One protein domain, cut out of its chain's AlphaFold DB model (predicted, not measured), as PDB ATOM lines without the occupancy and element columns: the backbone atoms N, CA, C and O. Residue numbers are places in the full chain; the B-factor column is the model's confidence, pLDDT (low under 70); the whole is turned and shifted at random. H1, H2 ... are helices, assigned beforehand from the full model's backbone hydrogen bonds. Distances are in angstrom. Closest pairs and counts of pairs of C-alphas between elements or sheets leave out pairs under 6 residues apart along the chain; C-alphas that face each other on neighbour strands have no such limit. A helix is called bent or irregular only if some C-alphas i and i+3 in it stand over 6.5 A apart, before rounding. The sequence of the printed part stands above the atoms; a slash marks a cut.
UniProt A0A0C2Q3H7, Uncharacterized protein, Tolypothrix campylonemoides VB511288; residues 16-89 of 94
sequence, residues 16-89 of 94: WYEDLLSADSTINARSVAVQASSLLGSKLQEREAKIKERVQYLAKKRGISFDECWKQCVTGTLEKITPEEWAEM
ATOM      1  N   TRP A  16      -9.899  64.269 -18.169       97.94
ATOM      2  CA  TRP A  16     -10.696  63.365 -17.337       97.94
ATOM      3  C   TRP A  16     -10.045  61.991 -17.103       97.94
ATOM      4  O   TRP A  16     -10.051  61.469 -15.990       97.94
ATOM      5  N   TYR A  17      -9.488  61.372 -18.145       97.25
ATOM      6  CA  TYR A  17      -8.870  60.050 -18.018       97.25
ATOM      7  C   TYR A  17      -7.490  60.120 -17.363       97.25
ATOM      8  O   TYR A  17      -7.088  59.174 -16.686       97.25
ATOM      9  N   GLU A  18      -6.776  61.226 -17.548       97.12
ATOM     10  CA  GLU A  18      -5.479  61.476 -16.919       97.12
ATOM     11  C   GLU A  18      -5.622  61.717 -15.411       97.12
ATOM     12  O   GLU A  18      -4.828  61.179 -14.632       97.12
ATOM     13  N   ASP A  19      -6.683  62.406 -14.987       98.38
ATOM     14  CA  ASP A  19      -7.044  62.575 -13.578       98.38
ATOM     15  C   ASP A  19      -7.366  61.233 -12.918       98.38
ATOM     16  O   ASP A  19      -6.799  60.893 -11.873       98.38
ATOM     17  N   LEU A  20      -8.226  60.424 -13.552       98.31
ATOM     18  CA  LEU A  20      -8.571  59.091 -13.050       98.31
ATOM     19  C   LEU A  20      -7.338  58.189 -12.940       98.31
ATOM     20  O   LEU A  20      -7.154  57.520 -11.925       98.31
ATOM     21  N   LEU A  21      -6.475  58.186 -13.961       97.81
ATOM     22  CA  LEU A  21      -5.244  57.401 -13.958       97.81
ATOM     23  C   LEU A  21      -4.292  57.854 -12.847       97.81
ATOM     24  O   LEU A  21      -3.690  57.013 -12.177       97.81
ATOM     25  N   SER A  22      -4.156  59.163 -12.638       98.06
ATOM     26  CA  SER A  22      -3.301  59.722 -11.590       98.06
ATOM     27  C   SER A  22      -3.806  59.336 -10.202       98.06
ATOM     28  O   SER A  22      -3.035  58.807  -9.399       98.06
ATOM     29  N   ALA A  23      -5.106  59.505  -9.944       98.50
ATOM     30  CA  ALA A  23      -5.732  59.130  -8.680       98.50
ATOM     31  C   ALA A  23      -5.590  57.627  -8.391       98.50
ATOM     32  O   ALA A  23      -5.145  57.238  -7.309       98.50
ATOM     33  N   ASP A  24      -5.903  56.776  -9.370       98.44
ATOM     34  CA  ASP A  24      -5.802  55.322  -9.239       98.44
ATOM     35  C   ASP A  24      -4.347  54.864  -9.025       98.44
ATOM     36  O   ASP A  24      -4.072  54.000  -8.190       98.44
ATOM     37  N   SER A  25      -3.385  55.505  -9.694       98.38
ATOM     38  CA  SER A  25      -1.952  55.246  -9.483       98.38
ATOM     39  C   SER A  25      -1.517  55.569  -8.052       98.38
ATOM     40  O   SER A  25      -0.808  54.773  -7.430       98.38
ATOM     41  N   THR A  26      -1.971  56.704  -7.509       98.56
ATOM     42  CA  THR A  26      -1.690  57.113  -6.128       98.56
ATOM     43  C   THR A  26      -2.281  56.132  -5.120       98.56
ATOM     44  O   THR A  26      -1.560  55.689  -4.226       98.56
ATOM     45  N   ILE A  27      -3.551  55.745  -5.279       98.38
ATOM     46  CA  ILE A  27      -4.236  54.795  -4.384       98.38
ATOM     47  C   ILE A  27      -3.504  53.448  -4.351       98.38
ATOM     48  O   ILE A  27      -3.335  52.855  -3.287       98.38
ATOM     49  N   ASN A  28      -3.021  52.984  -5.504       97.62
ATOM     50  CA  ASN A  28      -2.330  51.701  -5.634       97.62
ATOM     51  C   ASN A  28      -0.815  51.774  -5.355       97.62
ATOM     52  O   ASN A  28      -0.124  50.769  -5.540       97.62
ATOM     53  N   ALA A  29      -0.286  52.932  -4.936       97.69
ATOM     54  CA  ALA A  29       1.141  53.169  -4.695       97.69
ATOM     55  C   ALA A  29       2.045  52.753  -5.877       97.69
ATOM     56  O   ALA A  29       3.111  52.155  -5.705       97.69
ATOM     57  N   ARG A  30       1.612  53.063  -7.104       97.50
ATOM     58  CA  ARG A  30       2.326  52.759  -8.351       97.50
ATOM     59  C   ARG A  30       2.637  54.036  -9.118       97.50
ATOM     60  O   ARG A  30       1.953  55.045  -8.987       97.50
ATOM     61  N   SER A  31       3.667  53.988  -9.963       97.44
ATOM     62  CA  SER A  31       3.867  55.059 -10.939       97.44
ATOM     63  C   SER A  31       2.767  55.015 -12.000       97.44
ATOM     64  O   SER A  31       2.289  53.936 -12.364       97.44
ATOM     65  N   VAL A  32       2.427  56.182 -12.553       95.75
ATOM     66  CA  VAL A  32       1.422  56.323 -13.621       95.75
ATOM     67  C   VAL A  32       1.712  55.381 -14.793       95.75
ATOM     68  O   VAL A  32       0.818  54.698 -15.278       95.75
ATOM     69  N   ALA A  33       2.980  55.249 -15.196       93.62
ATOM     70  CA  ALA A  33       3.374  54.352 -16.282       93.62
ATOM     71  C   ALA A  33       3.101  52.865 -15.975       93.62
ATOM     72  O   ALA A  33       2.655  52.123 -16.851       93.62
ATOM     73  N   VAL A  34       3.356  52.418 -14.739       95.62
ATOM     74  CA  VAL A  34       3.104  51.026 -14.329       95.62
ATOM     75  C   VAL A  34       1.605  50.757 -14.252       95.62
ATOM     76  O   VAL A  34       1.149  49.724 -14.748       95.62
ATOM     77  N   GLN A  35       0.834  51.688 -13.688       97.25
ATOM     78  CA  GLN A  35      -0.614  51.535 -13.600       97.25
ATOM     79  C   GLN A  35      -1.268  51.557 -14.984       97.25
ATOM     80  O   GLN A  35      -2.064  50.672 -15.292       97.25
ATOM     81  N   ALA A  36      -0.853  52.471 -15.865       95.62
ATOM     82  CA  ALA A  36      -1.315  52.523 -17.250       95.62
ATOM     83  C   ALA A  36      -1.033  51.214 -18.001       95.62
ATOM     84  O   ALA A  36      -1.922  50.682 -18.663       95.62
ATOM     85  N   SER A  37       0.178  50.661 -17.862       94.88
ATOM     86  CA  SER A  37       0.547  49.374 -18.466       94.88
ATOM     87  C   SER A  37      -0.346  48.231 -17.965       94.88
ATOM     88  O   SER A  37      -0.861  47.447 -18.763       94.88
ATOM     89  N   SER A  38      -0.600  48.175 -16.651       96.25
ATOM     90  CA  SER A  38      -1.485  47.177 -16.037       96.25
ATOM     91  C   SER A  38      -2.922  47.281 -16.557       96.25
ATOM     92  O   SER A  38      -3.519  46.272 -16.934       96.25
ATOM     93  N   LEU A  39      -3.477  48.495 -16.599       96.69
ATOM     94  CA  LEU A  39      -4.844  48.746 -17.058       96.69
ATOM     95  C   LEU A  39      -5.002  48.456 -18.555       96.69
ATOM     96  O   LEU A  39      -5.964  47.801 -18.958       96.69
ATOM     97  N   LEU A  40      -4.040  48.879 -19.382       96.19
ATOM     98  CA  LEU A  40      -4.033  48.572 -20.813       96.19
ATOM     99  C   LEU A  40      -3.945  47.060 -21.049       96.19
ATOM    100  O   LEU A  40      -4.695  46.531 -21.867       96.19
ATOM    101  N   GLY A  41      -3.086  46.360 -20.303       96.38
ATOM    102  CA  GLY A  41      -2.975  44.903 -20.347       96.38
ATOM    103  C   GLY A  41      -4.301  44.212 -20.027       96.38
ATOM    104  O   GLY A  41      -4.768  43.399 -20.824       96.38
ATOM    105  N   SER A  42      -4.954  44.604 -18.928       97.81
ATOM    106  CA  SER A  42      -6.284  44.097 -18.555       97.81
ATOM    107  C   SER A  42      -7.300  44.332 -19.671       97.81
ATOM    108  O   SER A  42      -8.020  43.419 -20.077       97.81
ATOM    109  N   LYS A  43      -7.321  45.540 -20.247       97.31
ATOM    110  CA  LYS A  43      -8.282  45.859 -21.303       97.31
ATOM    111  C   LYS A  43      -8.026  45.089 -22.596       97.31
ATOM    112  O   LYS A  43      -8.972  44.752 -23.307       97.31
ATOM    113  N   LEU A  44      -6.765  44.820 -22.929       97.31
ATOM    114  CA  LEU A  44      -6.401  44.009 -24.090       97.31
ATOM    115  C   LEU A  44      -6.784  42.541 -23.894       97.31
ATOM    116  O   LEU A  44      -7.307  41.946 -24.833       97.31
ATOM    117  N   GLN A  45      -6.614  41.994 -22.687       97.94
ATOM    118  CA  GLN A  45      -7.076  40.646 -22.337       97.94
ATOM    119  C   GLN A  45      -8.598  40.527 -22.480       97.94
ATOM    120  O   GLN A  45      -9.082  39.635 -23.170       97.94
ATOM    121  N   GLU A  46      -9.362  41.486 -21.943       98.12
ATOM    122  CA  GLU A  46     -10.825  41.530 -22.122       98.12
ATOM    123  C   GLU A  46     -11.240  41.558 -23.601       98.12
ATOM    124  O   GLU A  46     -12.272  41.008 -23.987       98.12
ATOM    125  N   ARG A  47     -10.457  42.233 -24.451       98.12
ATOM    126  CA  ARG A  47     -10.757  42.378 -25.882       98.12
ATOM    127  C   ARG A  47     -10.188  41.257 -26.740       98.12
ATOM    128  O   ARG A  47     -10.486  41.250 -27.934       98.12
ATOM    129  N   GLU A  48      -9.411  40.332 -26.182       98.00
ATOM    130  CA  GLU A  48      -8.645  39.343 -26.943       98.00
ATOM    131  C   GLU A  48      -9.539  38.534 -27.887       98.00
ATOM    132  O   GLU A  48      -9.269  38.478 -29.088       98.00
ATOM    133  N   ALA A  49     -10.642  37.977 -27.378       97.69
ATOM    134  CA  ALA A  49     -11.579  37.189 -28.180       97.69
ATOM    135  C   ALA A  49     -12.110  37.988 -29.382       97.69
ATOM    136  O   ALA A  49     -12.018  37.545 -30.525       97.69
ATOM    137  N   LYS A  50     -12.549  39.229 -29.147       97.88
ATOM    138  CA  LYS A  50     -13.063  40.117 -30.198       97.88
ATOM    139  C   LYS A  50     -11.983  40.538 -31.198       97.88
ATOM    140  O   LYS A  50     -12.273  40.762 -32.371       97.88
ATOM    141  N   ILE A  51     -10.737  40.693 -30.748       97.81
ATOM    142  CA  ILE A  51      -9.595  40.956 -31.631       97.81
ATOM    143  C   ILE A  51      -9.370  39.741 -32.539       97.81
ATOM    144  O   ILE A  51      -9.290  39.913 -33.753       97.81
ATOM    145  N   LYS A  52      -9.358  38.523 -31.983       97.75
ATOM    146  CA  LYS A  52      -9.215  37.283 -32.758       97.75
ATOM    147  C   LYS A  52     -10.362  37.083 -33.751       97.75
ATOM    148  O   LYS A  52     -10.092  36.777 -34.905       97.75
ATOM    149  N   GLU A  53     -11.611  37.348 -33.370       97.69
ATOM    150  CA  GLU A  53     -12.765  37.313 -34.287       97.69
ATOM    151  C   GLU A  53     -12.591  38.260 -35.482       97.69
ATOM    152  O   GLU A  53     -12.863  37.897 -36.626       97.69
ATOM    153  N   ARG A  54     -12.095  39.477 -35.236       96.12
ATOM    154  CA  ARG A  54     -11.824  40.451 -36.303       96.12
ATOM    155  C   ARG A  54     -10.703  39.988 -37.223       96.12
ATOM    156  O   ARG A  54     -10.830  40.138 -38.433       96.12
ATOM    157  N   VAL A  55      -9.635  39.408 -36.675       96.56
ATOM    158  CA  VAL A  55      -8.560  38.821 -37.488       96.56
ATOM    159  C   VAL A  55      -9.084  37.633 -38.291       96.56
ATOM    160  O   VAL A  55      -8.794  37.534 -39.476       96.56
ATOM    161  N   GLN A  56      -9.942  36.791 -37.711       96.25
ATOM    162  CA  GLN A  56     -10.581  35.685 -38.419       96.25
ATOM    163  C   GLN A  56     -11.436  36.175 -39.590       96.25
ATOM    164  O   GLN A  56     -11.375  35.602 -40.676       96.25
ATOM    165  N   TYR A  57     -12.214  37.239 -39.390       94.06
ATOM    166  CA  TYR A  57     -12.952  37.886 -40.472       94.06
ATOM    167  C   TYR A  57     -12.003  38.372 -41.576       94.06
ATOM    168  O   TYR A  57     -12.237  38.089 -42.746       94.06
ATOM    169  N   LEU A  58     -10.907  39.045 -41.217       93.38
ATOM    170  CA  LEU A  58      -9.919  39.544 -42.178       93.38
ATOM    171  C   LEU A  58      -9.190  38.424 -42.933       93.38
ATOM    172  O   LEU A  58      -8.892  38.611 -44.113       93.38
ATOM    173  N   ALA A  59      -8.940  37.291 -42.277       93.38
ATOM    174  CA  ALA A  59      -8.337  36.102 -42.865       93.38
ATOM    175  C   ALA A  59      -9.285  35.450 -43.879       93.38
ATOM    176  O   ALA A  59      -8.904  35.257 -45.031       93.38
ATOM    177  N   LYS A  60     -10.553  35.226 -43.489       91.19
ATOM    178  CA  LYS A  60     -11.613  34.731 -44.387       91.19
ATOM    179  C   LYS A  60     -11.775  35.640 -45.598       91.19
ATOM    180  O   LYS A  60     -11.768  35.166 -46.725       91.19
ATOM    181  N   LYS A  61     -11.839  36.950 -45.347       87.62
ATOM    182  CA  LYS A  61     -11.936  37.982 -46.381       87.62
ATOM    183  C   LYS A  61     -10.798  37.871 -47.404       87.62
ATOM    184  O   LYS A  61     -11.027  38.178 -48.557       87.62
ATOM    185  N   ARG A  62      -9.598  37.439 -46.990       88.50
ATOM    186  CA  ARG A  62      -8.381  37.323 -47.817       88.50
ATOM    187  C   ARG A  62      -8.101  35.923 -48.364       88.50
ATOM    188  O   ARG A  62      -7.111  35.757 -49.065       88.50
ATOM    189  N   GLY A  63      -8.902  34.918 -48.013       89.75
ATOM    190  CA  GLY A  63      -8.611  33.528 -48.371       89.75
ATOM    191  C   GLY A  63      -7.308  32.978 -47.768       89.75
ATOM    192  O   GLY A  63      -6.757  32.017 -48.296       89.75
ATOM    193  N   ILE A  64      -6.802  33.569 -46.678       94.19
ATOM    194  CA  ILE A  64      -5.586  33.116 -45.979       94.19
ATOM    195  C   ILE A  64      -5.930  32.475 -44.631       94.19
ATOM    196  O   ILE A  64      -7.031  32.646 -44.100       94.19
ATOM    197  N   SER A  65      -4.979  31.743 -44.049       96.81
ATOM    198  CA  SER A  65      -5.151  31.174 -42.712       96.81
ATOM    199  C   SER A  65      -5.178  32.266 -41.637       96.81
ATOM    200  O   SER A  65      -4.649  33.367 -41.809       96.81
ATOM    201  N   PHE A  66      -5.785  31.940 -40.493       96.38
ATOM    202  CA  PHE A  66      -5.767  32.818 -39.325       96.38
ATOM    203  C   PHE A  66      -4.334  33.159 -38.901       96.38
ATOM    204  O   PHE A  66      -4.038  34.334 -38.702       96.38
ATOM    205  N   ASP A  67      -3.451  32.161 -38.812       97.50
ATOM    206  CA  ASP A  67      -2.069  32.346 -38.352       97.50
ATOM    207  C   ASP A  67      -1.270  33.267 -39.277       97.50
ATOM    208  O   ASP A  67      -0.525  34.126 -38.805       97.50
ATOM    209  N   GLU A  68      -1.470  33.140 -40.592       96.19
ATOM    210  CA  GLU A  68      -0.828  34.015 -41.570       96.19
ATOM    211  C   GLU A  68      -1.350  35.453 -41.443       96.19
ATOM    212  O   GLU A  68      -0.567  36.399 -41.348       96.19
ATOM    213  N   CYS A  69      -2.670  35.633 -41.324       95.94
ATOM    214  CA  CYS A  69      -3.254  36.957 -41.106       95.94
ATOM    215  C   CYS A  69      -2.803  37.573 -39.772       95.94
ATOM    216  O   CYS A  69      -2.534  38.774 -39.698       95.94
ATOM    217  N   TRP A  70      -2.713  36.767 -38.713       97.12
ATOM    218  CA  TRP A  70      -2.258  37.195 -37.394       97.12
ATOM    219  C   TRP A  70      -0.805  37.662 -37.440       97.12
ATOM    220  O   TRP A  70      -0.493  38.739 -36.931       97.12
ATOM    221  N   LYS A  71       0.065  36.896 -38.108       96.50
ATOM    222  CA  LYS A  71       1.465  37.260 -38.336       96.50
ATOM    223  C   LYS A  71       1.564  38.618 -39.022       96.50
ATOM    224  O   LYS A  71       2.230  39.498 -38.490       96.50
ATOM    225  N   GLN A  72       0.824  38.825 -40.113       94.75
ATOM    226  CA  GLN A  72       0.809  40.103 -40.831       94.75
ATOM    227  C   GLN A  72       0.301  41.272 -39.969       94.75
ATOM    228  O   GLN A  72       0.818  42.385 -40.078       94.75
ATOM    229  N   CYS A  73      -0.678  41.035 -39.083       94.25
ATOM    230  CA  CYS A  73      -1.169  42.053 -38.147       94.25
ATOM    231  C   CYS A  73      -0.072  42.510 -37.178       94.25
ATOM    232  O   CYS A  73       0.104  43.710 -36.975       94.25
ATOM    233  N   VAL A  74       0.656  41.571 -36.564       93.50
ATOM    234  CA  VAL A  74       1.648  41.896 -35.524       93.50
ATOM    235  C   VAL A  74       2.980  42.386 -36.095       93.50
ATOM    236  O   VAL A  74       3.716  43.073 -35.392       93.50
ATOM    237  N   THR A  75       3.287  42.077 -37.360       92.50
ATOM    238  CA  THR A  75       4.474  42.591 -38.066       92.50
ATOM    239  C   THR A  75       4.219  43.895 -38.821       92.50
ATOM    240  O   THR A  75       5.162  44.465 -39.361       92.50
ATOM    241  N   GLY A  76       2.971  44.376 -38.874       87.75
ATOM    242  CA  GLY A  76       2.610  45.611 -39.575       87.75
ATOM    243  C   GLY A  76       2.611  45.495 -41.102       87.75
ATOM    244  O   GLY A  76       2.690  46.509 -41.784       87.75
ATOM    245  N   THR A  77       2.526  44.277 -41.641       89.38
ATOM    246  CA  THR A  77       2.533  44.011 -43.092       89.38
ATOM    247  C   THR A  77       1.136  43.742 -43.652       89.38
ATOM    248  O   THR A  77       1.002  43.401 -44.822       89.38
ATOM    249  N   LEU A  78       0.084  43.846 -42.830       89.62
ATOM    250  CA  LEU A  78      -1.294  43.696 -43.293       89.62
ATOM    251  C   LEU A  78      -1.746  44.956 -44.046       89.62
ATOM    252  O   LEU A  78      -2.040  45.984 -43.435       89.62
ATOM    253  N   GLU A  79      -1.870  44.850 -45.366       86.12
ATOM    254  CA  GLU A  79      -2.329  45.950 -46.212       86.12
ATOM    255  C   GLU A  79      -3.865  46.050 -46.274       86.12
ATOM    256  O   GLU A  79      -4.619  45.092 -46.022       86.12
ATOM    257  N   LYS A  80      -4.351  47.263 -46.572       86.06
ATOM    258  CA  LYS A  80      -5.770  47.497 -46.850       86.06
ATOM    259  C   LYS A  80      -6.094  46.883 -48.205       86.06
ATOM    260  O   LYS A  80      -5.434  47.213 -49.175       86.06
ATOM    261  N   ILE A  81      -7.151  46.079 -48.246       84.12
ATOM    262  CA  ILE A  81      -7.698  45.588 -49.511       84.12
ATOM    263  C   ILE A  81      -8.228  46.790 -50.293       84.12
ATOM    264  O   ILE A  81      -9.027  47.565 -49.749       84.12
ATOM    265  N   THR A  82      -7.772  46.950 -51.529       84.00
ATOM    266  CA  THR A  82      -8.257  47.999 -52.429       84.00
ATOM    267  C   THR A  82      -9.657  47.654 -52.955       84.00
ATOM    268  O   THR A  82     -10.077  46.494 -52.914       84.00
ATOM    269  N   PRO A  83     -10.443  48.639 -53.424       80.44
ATOM    270  CA  PRO A  83     -11.727  48.361 -54.067       80.44
ATOM    271  C   PRO A  83     -11.619  47.385 -55.250       80.44
ATOM    272  O   PRO A  83     -12.514  46.563 -55.432       80.44
ATOM    273  N   GLU A  84     -10.531  47.450 -56.018       80.12
ATOM    274  CA  GLU A  84     -10.264  46.582 -57.167       80.12
ATOM    275  C   GLU A  84     -10.000  45.140 -56.720       80.12
ATOM    276  O   GLU A  84     -10.672  44.220 -57.181       80.12
ATOM    277  N   GLU A  85      -9.113  44.947 -55.738       79.44
ATOM    278  CA  GLU A  85      -8.846  43.631 -55.142       79.44
ATOM    279  C   GLU A  85     -10.113  43.026 -54.533       79.44
ATOM    280  O   GLU A  85     -10.332  41.821 -54.599       79.44
ATOM    281  N   TRP A  86     -10.977  43.860 -53.951       77.38
ATOM    282  CA  TRP A  86     -12.252  43.419 -53.394       77.38
ATOM    283  C   TRP A  86     -13.235  42.933 -54.460       77.38
ATOM    284  O   TRP A  86     -13.984  41.995 -54.204       77.38
ATOM    285  N   ALA A  87     -13.252  43.564 -55.636       78.75
ATOM    286  CA  ALA A  87     -14.122  43.172 -56.742       78.75
ATOM    287  C   ALA A  87     -13.679  41.854 -57.400       78.75
ATOM    288  O   ALA A  87     -14.515  41.122 -57.923       78.75
ATOM    289  N   GLU A  88     -12.381  41.550 -57.359       74.75
ATOM    290  CA  GLU A  88     -11.796  40.320 -57.908       74.75
ATOM    291  C   GLU A  88     -11.821  39.140 -56.924       74.75
ATOM    292  O   GLU A  88     -11.567  37.994 -57.305       74.75
ATOM    293  N   MET A  89     -12.140  39.394 -55.652       74.56
ATOM    294  CA  MET A  89     -12.285  38.341 -54.656       74.56
ATOM    295  C   MET A  89     -13.510  37.473 -54.948       74.56
ATOM    296  O   MET A  89     -14.581  38.010 -55.239       74.56
TER     297      MET A  89
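What this domain is: This is residues 16 to 89 of the 94 residues of an uncharacterized protein of Tolypothrix campylonemoides VB511288 (UniProt A0A0C2Q3H7). One long helix, H2, bent near its middle, spans much of an extended model, with a small helix packed at each of its two arms. H1 makes a corner with the first arm, H2a, H3 packs across the second arm, H2b, and the short H4 lies at the far end of the model from H1 and touches no helix. Residues 40 to 51, within H2, stand free, a bare bridge between the two ends. The printed part has 74 residues with four named helices, H1, H2, H3 and H4 in that order, and no named strand: its class is all helix. The whole is extended, with a radius of gyration of the C-alphas of 18.3 A, and its outline is a rod spanning 55 by 22 by 19 A.

How they stand to each other: Begin at residue 16, where H1, residues 16 to 27, starts. A tight link of four residues leads into H2, residues 32 to 62. By its hydrogen bonds H2 was assigned as one helix, but it is bent: look at C-alphas 46 and 49, which are 7.5 A apart. Its arms are H2a, residues 32 to 46, and H2b, residues 49 to 62, with a steep tilt of 62 degrees between their lines. H1 touches H2a with residues 21 to 25 alone, and H2a touches H1 with residues 32 to 36 alone; their closest C-alphas, those of Ser 25 and Val 32, are 5.4 A apart. Their lines stand at 73 degrees, only just about perpendicular. After H2 a tight link of three residues leads to H3, residues 66 to 75. H2b touches H3 with residues 55 to 60 alone, and the closest C-alphas, those of Ala 59 and Cys 69, are 5.4 A apart. Their lines are about perpendicular, at 76 degrees. A short link of seven residues then reaches H4, residues 83 to 88, which is apart from H3 and from H2b. In H1, H2a, H2b, H3 and H4 every O i to N i+4 pair is within hydrogen-bond range.

Where its parts are: Find C-alpha 16 at (-10.696, 63.365, -17.337); from there H1 runs 16.8 A to C-alpha 27. Find C-alpha 32 at (1.422, 56.323, -13.621), where H2a begins; it is 21.0 A long, and H2b is 19.9 A long. H3 measures 14.2 A from C-alpha 66 to C-alpha 75. H4 ends at C-alpha 88, at (-11.796, 40.320, -57.908).

The domain as a whole: The two C-alphas farthest apart, those of Ala 29 and Glu 88, are 56.3 A apart. The printed part has no cut and no long link. Its mean pLDDT is 93.6, no printed residue is under 70, and H4 has a mean of 78.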